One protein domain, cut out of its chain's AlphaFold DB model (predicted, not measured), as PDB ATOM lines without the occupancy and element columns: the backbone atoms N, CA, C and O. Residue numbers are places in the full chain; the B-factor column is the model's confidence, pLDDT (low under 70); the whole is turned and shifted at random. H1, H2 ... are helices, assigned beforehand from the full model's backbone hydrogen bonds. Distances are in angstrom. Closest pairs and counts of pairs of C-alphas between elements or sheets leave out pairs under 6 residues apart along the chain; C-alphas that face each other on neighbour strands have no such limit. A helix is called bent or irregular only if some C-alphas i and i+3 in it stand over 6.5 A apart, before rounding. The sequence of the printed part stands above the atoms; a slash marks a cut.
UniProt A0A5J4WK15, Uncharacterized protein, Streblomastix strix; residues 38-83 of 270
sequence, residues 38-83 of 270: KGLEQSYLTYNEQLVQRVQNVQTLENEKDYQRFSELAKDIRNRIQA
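Overview. This is residues 38 to 83 of the 270 residues of an uncharacterized protein of Streblomastix strix (UniProt A0A5J4WK15). What shape do these atoms make? Two long helices, H1 and H2, meet near their ends in an open L, with the longer H1 making most of the length and H2 turning off at its end. What else is built on them? The printed part has 46 residues, with two named helices in the order H1, H2 and no named strand; the class is all helix. How spread out is it? It is extended, with a radius of gyration of the C-alphas of 17.7 A, and the C-alphas span 56 by 22 by 7 A.

Arrangement. How does H1, residues 38 to 62, stand to H2, residues 65 to 83? Their lines are about perpendicular, at 74 degrees, and their centres are 29.9 A apart. How near do they come? They are close but not clearly touching, with 2 pairs of C-alphas within 8 A; the closest C-alphas, those of Leu 61 and Tyr 67, are 6.5 A apart. Are the helix backbones well formed? In H1 and H2 every O i to N i+4 pair is within hydrogen-bond range, and neither helix is bent.

Along the chain. Where does H1 run? Its 25 residues run from C-alpha 38 at (35.168, 52.404, -36.002) to C-alpha 62 at (31.159, 17.221, -27.806), a length of 36.3 A. Where does H2 run? Its 19 residues cover 26.9 A, from Lys 65 to C-alpha 83 at (45.559, 2.301, -11.119).

Size, cuts and confidence. How large is it? The two C-alphas farthest apart, those of Lys 38 and Ala 83, are 56.9 A apart. Is the backbone continuous? The printed part has no cut, and the link from H1 to H2, 2 residues, is tight. Where is confidence low? The mean pLDDT of the printed part is 85.2, and residues 38 to 40 are under 70.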
ATOM      1  N   LYS A  38      35.782  53.401 -35.116       61.41
ATOM      2  CA  LYS A  38      35.168  52.404 -36.002       61.41
ATOM      3  C   LYS A  38      36.063  51.195 -36.310       61.41
ATOM      4  O   LYS A  38      35.553  50.083 -36.367       61.41
ATOM      5  N   GLY A  39      37.375  51.380 -36.490       61.50
ATOM      6  CA  GLY A  39      38.285  50.271 -36.818       61.50
ATOM      7  C   GLY A  39      38.511  49.310 -35.646       61.50
ATOM      8  O   GLY A  39      38.555  48.093 -35.826       61.50
ATOM      9  N   LEU A  40      38.602  49.854 -34.428       63.88
ATOM     10  CA  LEU A  40      38.777  49.065 -33.207       63.88
ATOM     11  C   LEU A  40      37.475  48.362 -32.802       63.88
ATOM     12  O   LEU A  40      37.504  47.181 -32.462       63.88
ATOM     13  N   GLU A  41      36.336  49.045 -32.910       71.31
ATOM     14  CA  GLU A  41      35.014  48.475 -32.624       71.31
ATOM     15  C   GLU A  41      34.697  47.286 -33.544       71.31
ATOM     16  O   GLU A  41      34.300  46.221 -33.068       71.31
ATOM     17  N   GLN A  42      34.991  47.409 -34.843       71.75
ATOM     18  CA  GLN A  42      34.812  46.316 -35.798       71.75
ATOM     19  C   GLN A  42      35.702  45.108 -35.465       71.75
ATOM     20  O   GLN A  42      35.234  43.972 -35.510       71.75
ATOM     21  N   SER A  43      36.955  45.336 -35.051       73.69
ATOM     22  CA  SER A  43      37.866  44.251 -34.658       73.69
ATOM     23  C   SER A  43      37.384  43.480 -33.422       73.69
ATOM     24  O   SER A  43      37.496  42.254 -33.370       73.69
ATOM     25  N   TYR A  44      36.789  44.180 -32.451       79.38
ATOM     26  CA  TYR A  44      36.255  43.573 -31.234       79.38
ATOM     27  C   TYR A  44      34.976  42.775 -31.510       79.38
ATOM     28  O   TYR A  44      34.812  41.667 -30.995       79.38
ATOM     29  N   LEU A  45      34.098  43.296 -32.373       81.50
ATOM     30  CA  LEU A  45      32.895  42.589 -32.820       81.50
ATOM     31  C   LEU A  45      33.255  41.288 -33.549       81.50
ATOM     32  O   LEU A  45      32.776  40.224 -33.160       81.50
ATOM     33  N   THR A  46      34.179  41.343 -34.513       84.81
ATOM     34  CA  THR A  46      34.644  40.149 -35.237       84.81
ATOM     35  C   THR A  46      35.290  39.123 -34.301       84.81
ATOM     36  O   THR A  46      35.068  37.921 -34.449       84.81
ATOM     37  N   TYR A  47      36.069  39.566 -33.310       85.31
ATOM     38  CA  TYR A  47      36.664  38.664 -32.322       85.31
ATOM     39  C   TYR A  47      35.599  37.944 -31.475       85.31
ATOM     40  O   TYR A  47      35.689  36.732 -31.267       85.31
ATOM     41  N   ASN A  48      34.564  38.659 -31.027       86.12
ATOM     42  CA  ASN A  48      33.478  38.060 -30.249       86.12
ATOM     43  C   ASN A  48      32.647  37.070 -31.070       86.12
ATOM     44  O   ASN A  48      32.322  35.994 -30.574       86.12
ATOM     45  N   GLU A  49      32.356  37.380 -32.334       92.06
ATOM     46  CA  GLU A  49      31.671  36.451 -33.241       92.06
ATOM     47  C   GLU A  49      32.477  35.159 -33.438       92.06
ATOM     48  O   GLU A  49      31.924  34.060 -33.359       92.06
ATOM     49  N   GLN A  50      33.802  35.267 -33.599       92.19
ATOM     50  CA  GLN A  50      34.682  34.098 -33.679       92.19
ATOM     51  C   GLN A  50      34.679  33.274 -32.388       92.19
ATOM     52  O   GLN A  50      34.735  32.044 -32.450       92.19
ATOM     53  N   LEU A  51      34.617  33.914 -31.217       87.62
ATOM     54  CA  LEU A  51      34.499  33.199 -29.946       87.62
ATOM     55  C   LEU A  51      33.177  32.436 -29.853       87.62
ATOM     56  O   LEU A  51      33.194  31.258 -29.505       87.62
ATOM     57  N   VAL A  52      32.057  33.065 -30.217       92.56
ATOM     58  CA  VAL A  52      30.737  32.414 -30.222       92.56
ATOM     59  C   VAL A  52      30.730  31.210 -31.166       92.56
ATOM     60  O   VAL A  52      30.303  30.126 -30.769       92.56
ATOM     61  N   GLN A  53      31.282  31.354 -32.374       93.31
ATOM     62  CA  GLN A  53      31.408  30.241 -33.318       93.31
ATOM     63  C   GLN A  53      32.290  29.113 -32.777       93.31
ATOM     64  O   GLN A  53      31.947  27.943 -32.916       93.31
ATOM     65  N   ARG A  54      33.415  29.428 -32.123       90.19
ATOM     66  CA  ARG A  54      34.276  28.404 -31.508       90.19
ATOM     67  C   ARG A  54      33.555  27.649 -30.402       90.19
ATOM     68  O   ARG A  54      33.684  26.432 -30.340       90.19
ATOM     69  N   VAL A  55      32.795  28.346 -29.560       92.25
ATOM     70  CA  VAL A  55      31.991  27.713 -28.504       92.25
ATOM     71  C   VAL A  55      30.950  26.778 -29.117       92.25
ATOM     72  O   VAL A  55      30.843  25.633 -28.691       92.25
ATOM     73  N   GLN A  56      30.249  27.216 -30.166       91.62
ATOM     74  CA  GLN A  56      29.290  26.371 -30.884       91.62
ATOM     75  C   GLN A  56      29.963  25.145 -31.514       91.62
ATOM     76  O   GLN A  56      29.462  24.039 -31.351       91.62
ATOM     77  N   ASN A  57      31.121  25.318 -32.154       89.94
ATOM     78  CA  ASN A  57      31.878  24.223 -32.768       89.94
ATOM     79  C   ASN A  57      32.388  23.206 -31.737       89.94
ATOM     80  O   ASN A  57      32.412  22.009 -32.000       89.94
ATOM     81  N   VAL A  58      32.809  23.664 -30.556       89.25
ATOM     82  CA  VAL A  58      33.187  22.759 -29.460       89.25
ATOM     83  C   VAL A  58      31.959  21.999 -28.969       89.25
ATOM     84  O   VAL A  58      32.030  20.785 -28.808       89.25
ATOM     85  N   GLN A  59      30.816  22.670 -28.819       87.38
ATOM     86  CA  GLN A  59      29.578  22.021 -28.393       87.38
ATOM     87  C   GLN A  59      29.099  20.967 -29.401       87.38
ATOM     88  O   GLN A  59      28.621  19.906 -29.004       87.38
ATOM     89  N   THR A  60      29.227  21.229 -30.706       88.81
ATOM     90  CA  THR A  60      28.883  20.245 -31.742       88.81
ATOM     91  C   THR A  60      29.844  19.061 -31.740       88.81
ATOM     92  O   THR A  60      29.374  17.931 -31.839       88.81
ATOM     93  N   LEU A  61      31.149  19.293 -31.555       87.00
ATOM     94  CA  LEU A  61      32.145  18.225 -31.403       87.00
ATOM     95  C   LEU A  61      31.874  17.366 -30.160       87.00
ATOM     96  O   LEU A  61      31.943  16.147 -30.235       87.00
ATOM     97  N   GLU A  62      31.502  17.966 -29.029       86.69
ATOM     98  CA  GLU A  62      31.159  17.221 -27.806       86.69
ATOM     99  C   GLU A  62      29.926  16.319 -27.966       86.69
ATOM    100  O   GLU A  62      29.820  15.269 -27.320       86.69
ATOM    101  N   ASN A  63      29.008  16.709 -28.851       87.75
ATOM    102  CA  ASN A  63      27.814  15.940 -29.190       87.75
ATOM    103  C   ASN A  63      28.075  14.876 -30.272       87.75
ATOM    104  O   ASN A  63      27.206  14.042 -30.537       87.75
ATOM    105  N   GLU A  64      29.251  14.883 -30.904       93.69
ATOM    106  CA  GLU A  64      29.625  13.904 -31.915       93.69
ATOM    107  C   GLU A  64      29.947  12.551 -31.262       93.69
ATOM    108  O   GLU A  64      30.726  12.449 -30.309       93.69
ATOM    109  N   LYS A  65      29.350  11.476 -31.786       92.81
ATOM    110  CA  LYS A  65      29.494  10.124 -31.219       92.81
ATOM    111  C   LYS A  65      30.945   9.651 -31.194       92.81
ATOM    112  O   LYS A  65      31.363   8.995 -30.240       92.81
ATOM    113  N   ASP A  66      31.714  10.000 -32.221       86.75
ATOM    114  CA  ASP A  66      33.122   9.621 -32.313       86.75
ATOM    115  C   ASP A  66      33.953  10.320 -31.235       86.75
ATOM    116  O   ASP A  66      34.753   9.669 -30.557       86.75
ATOM    117  N   TYR A  67      33.703  11.608 -30.982       88.44
ATOM    118  CA  TYR A  67      34.364  12.342 -29.905       88.44
ATOM    119  C   TYR A  67      34.059  11.738 -28.530       88.44
ATOM    120  O   TYR A  67      34.975  11.540 -27.728       88.44
ATOM    121  N   GLN A  68      32.799  11.378 -28.264       91.25
ATOM    122  CA  GLN A  68      32.415  10.720 -27.010       91.25
ATOM    123  C   GLN A  68      33.143   9.386 -26.826       91.25
ATOM    124  O   GLN A  68      33.738   9.149 -25.773       91.25
ATOM    125  N   ARG A  69      33.204   8.563 -27.879       93.00
ATOM    126  CA  ARG A  69      33.918   7.280 -27.864       93.00
ATOM    127  C   ARG A  69      35.412   7.447 -27.571       93.00
ATOM    128  O   ARG A  69      35.970   6.708 -26.760       93.00
ATOM    129  N   PHE A  70      36.072   8.419 -28.206       89.06
ATOM    130  CA  PHE A  70      37.483   8.714 -27.935       89.06
ATOM    131  C   PHE A  70      37.699   9.287 -26.530       89.06
ATOM    132  O   PHE A  70      38.677   8.933 -25.870       89.06
ATOM    133  N   SER A  71      36.786  10.134 -26.052       90.12
ATOM    134  CA  SER A  71      36.818  10.707 -24.704       90.12
ATOM    135  C   SER A  71      36.726   9.623 -23.628       90.12
ATOM    136  O   SER A  71      37.518   9.620 -22.684       90.12
ATOM    137  N   GLU A  72      35.821   8.656 -23.788       92.88
ATOM    138  CA  GLU A  72      35.696   7.499 -22.895       92.88
ATOM    139  C   GLU A  72      36.949   6.622 -22.916       92.88
ATOM    140  O   GLU A  72      37.512   6.330 -21.862       92.88
ATOM    141  N   LEU A  73      37.461   6.290 -24.104       93.44
ATOM    142  CA  LEU A  73      38.690   5.508 -24.247       93.44
ATOM    143  C   LEU A  73      39.896   6.206 -23.591       93.44
ATOM    144  O   LEU A  73      40.705   5.564 -22.918       93.44
ATOM    145  N   ALA A  74      40.007   7.529 -23.729       89.31
ATOM    146  CA  ALA A  74      41.054   8.314 -23.081       89.31
ATOM    147  C   ALA A  74      40.911   8.331 -21.549       89.31
ATOM    148  O   ALA A  74      41.920   8.240 -20.837       89.31
ATOM    149  N   LYS A  75      39.679   8.425 -21.028       92.06
ATOM    150  CA  LYS A  75      39.397   8.313 -19.586       92.06
ATOM    151  C   LYS A  75      39.787   6.934 -19.058       92.06
ATOM    152  O   LYS A  75      40.478   6.858 -18.045       92.06
ATOM    153  N   ASP A  76      39.441   5.872 -19.774       92.94
ATOM    154  CA  ASP A  76      39.795   4.498 -19.414       92.94
ATOM    155  C   ASP A  76      41.307   4.278 -19.378       92.94
ATOM    156  O   ASP A  76      41.835   3.736 -18.405       92.94
ATOM    157  N   ILE A  77      42.038   4.750 -20.394       87.88
ATOM    158  CA  ILE A  77      43.506   4.682 -20.418       87.88
ATOM    159  C   ILE A  77      44.099   5.445 -19.230       87.88
ATOM    160  O   ILE A  77      44.982   4.928 -18.543       87.88
ATOM    161  N   ARG A  78      43.601   6.654 -18.945       83.12
ATOM    162  CA  ARG A  78      44.062   7.450 -17.801       83.12
ATOM    163  C   ARG A  78      43.828   6.714 -16.486       83.12
ATOM    164  O   ARG A  78      44.746   6.646 -15.671       83.12
ATOM    165  N   ASN A  79      42.640   6.151 -16.291       88.50
ATOM    166  CA  ASN A  79      42.296   5.411 -15.081       88.50
ATOM    167  C   ASN A  79      43.169   4.159 -14.928       88.50
ATOM    168  O   ASN A  79      43.676   3.906 -13.840       88.50
ATOM    169  N   ARG A  80      43.446   3.433 -16.019       83.12
ATOM    170  CA  ARG A  80      44.376   2.290 -16.022       83.12
ATOM    171  C   ARG A  80      45.795   2.695 -15.628       83.12
ATOM    172  O   ARG A  80      46.397   2.036 -14.789       83.12
ATOM    173  N   ILE A  81      46.316   3.793 -16.180       76.75
ATOM    174  CA  ILE A  81      47.642   4.324 -15.818       76.75
ATOM    175  C   ILE A  81      47.670   4.774 -14.352       76.75
ATOM    176  O   ILE A  81      48.667   4.583 -13.660       76.75
ATOM    177  N   GLN A  82      46.586   5.374 -13.856       73.50
ATOM    178  CA  GLN A  82      46.495   5.791 -12.457       73.50
ATOM    179  C   GLN A  82      46.372   4.610 -11.489       73.50
ATOM    180  O   GLN A  82      46.910   4.701 -10.388       73.50
ATOM    181  N   ALA A  83      45.710   3.526 -11.897       72.50
ATOM    182  CA  ALA A  83      45.559   2.301 -11.119       72.50
ATOM    183  C   ALA A  83      46.840   1.448 -11.077       72.50
ATOM    184  O   ALA A  83      46.987   0.613 -10.187       72.50
TER     185      ALA A  83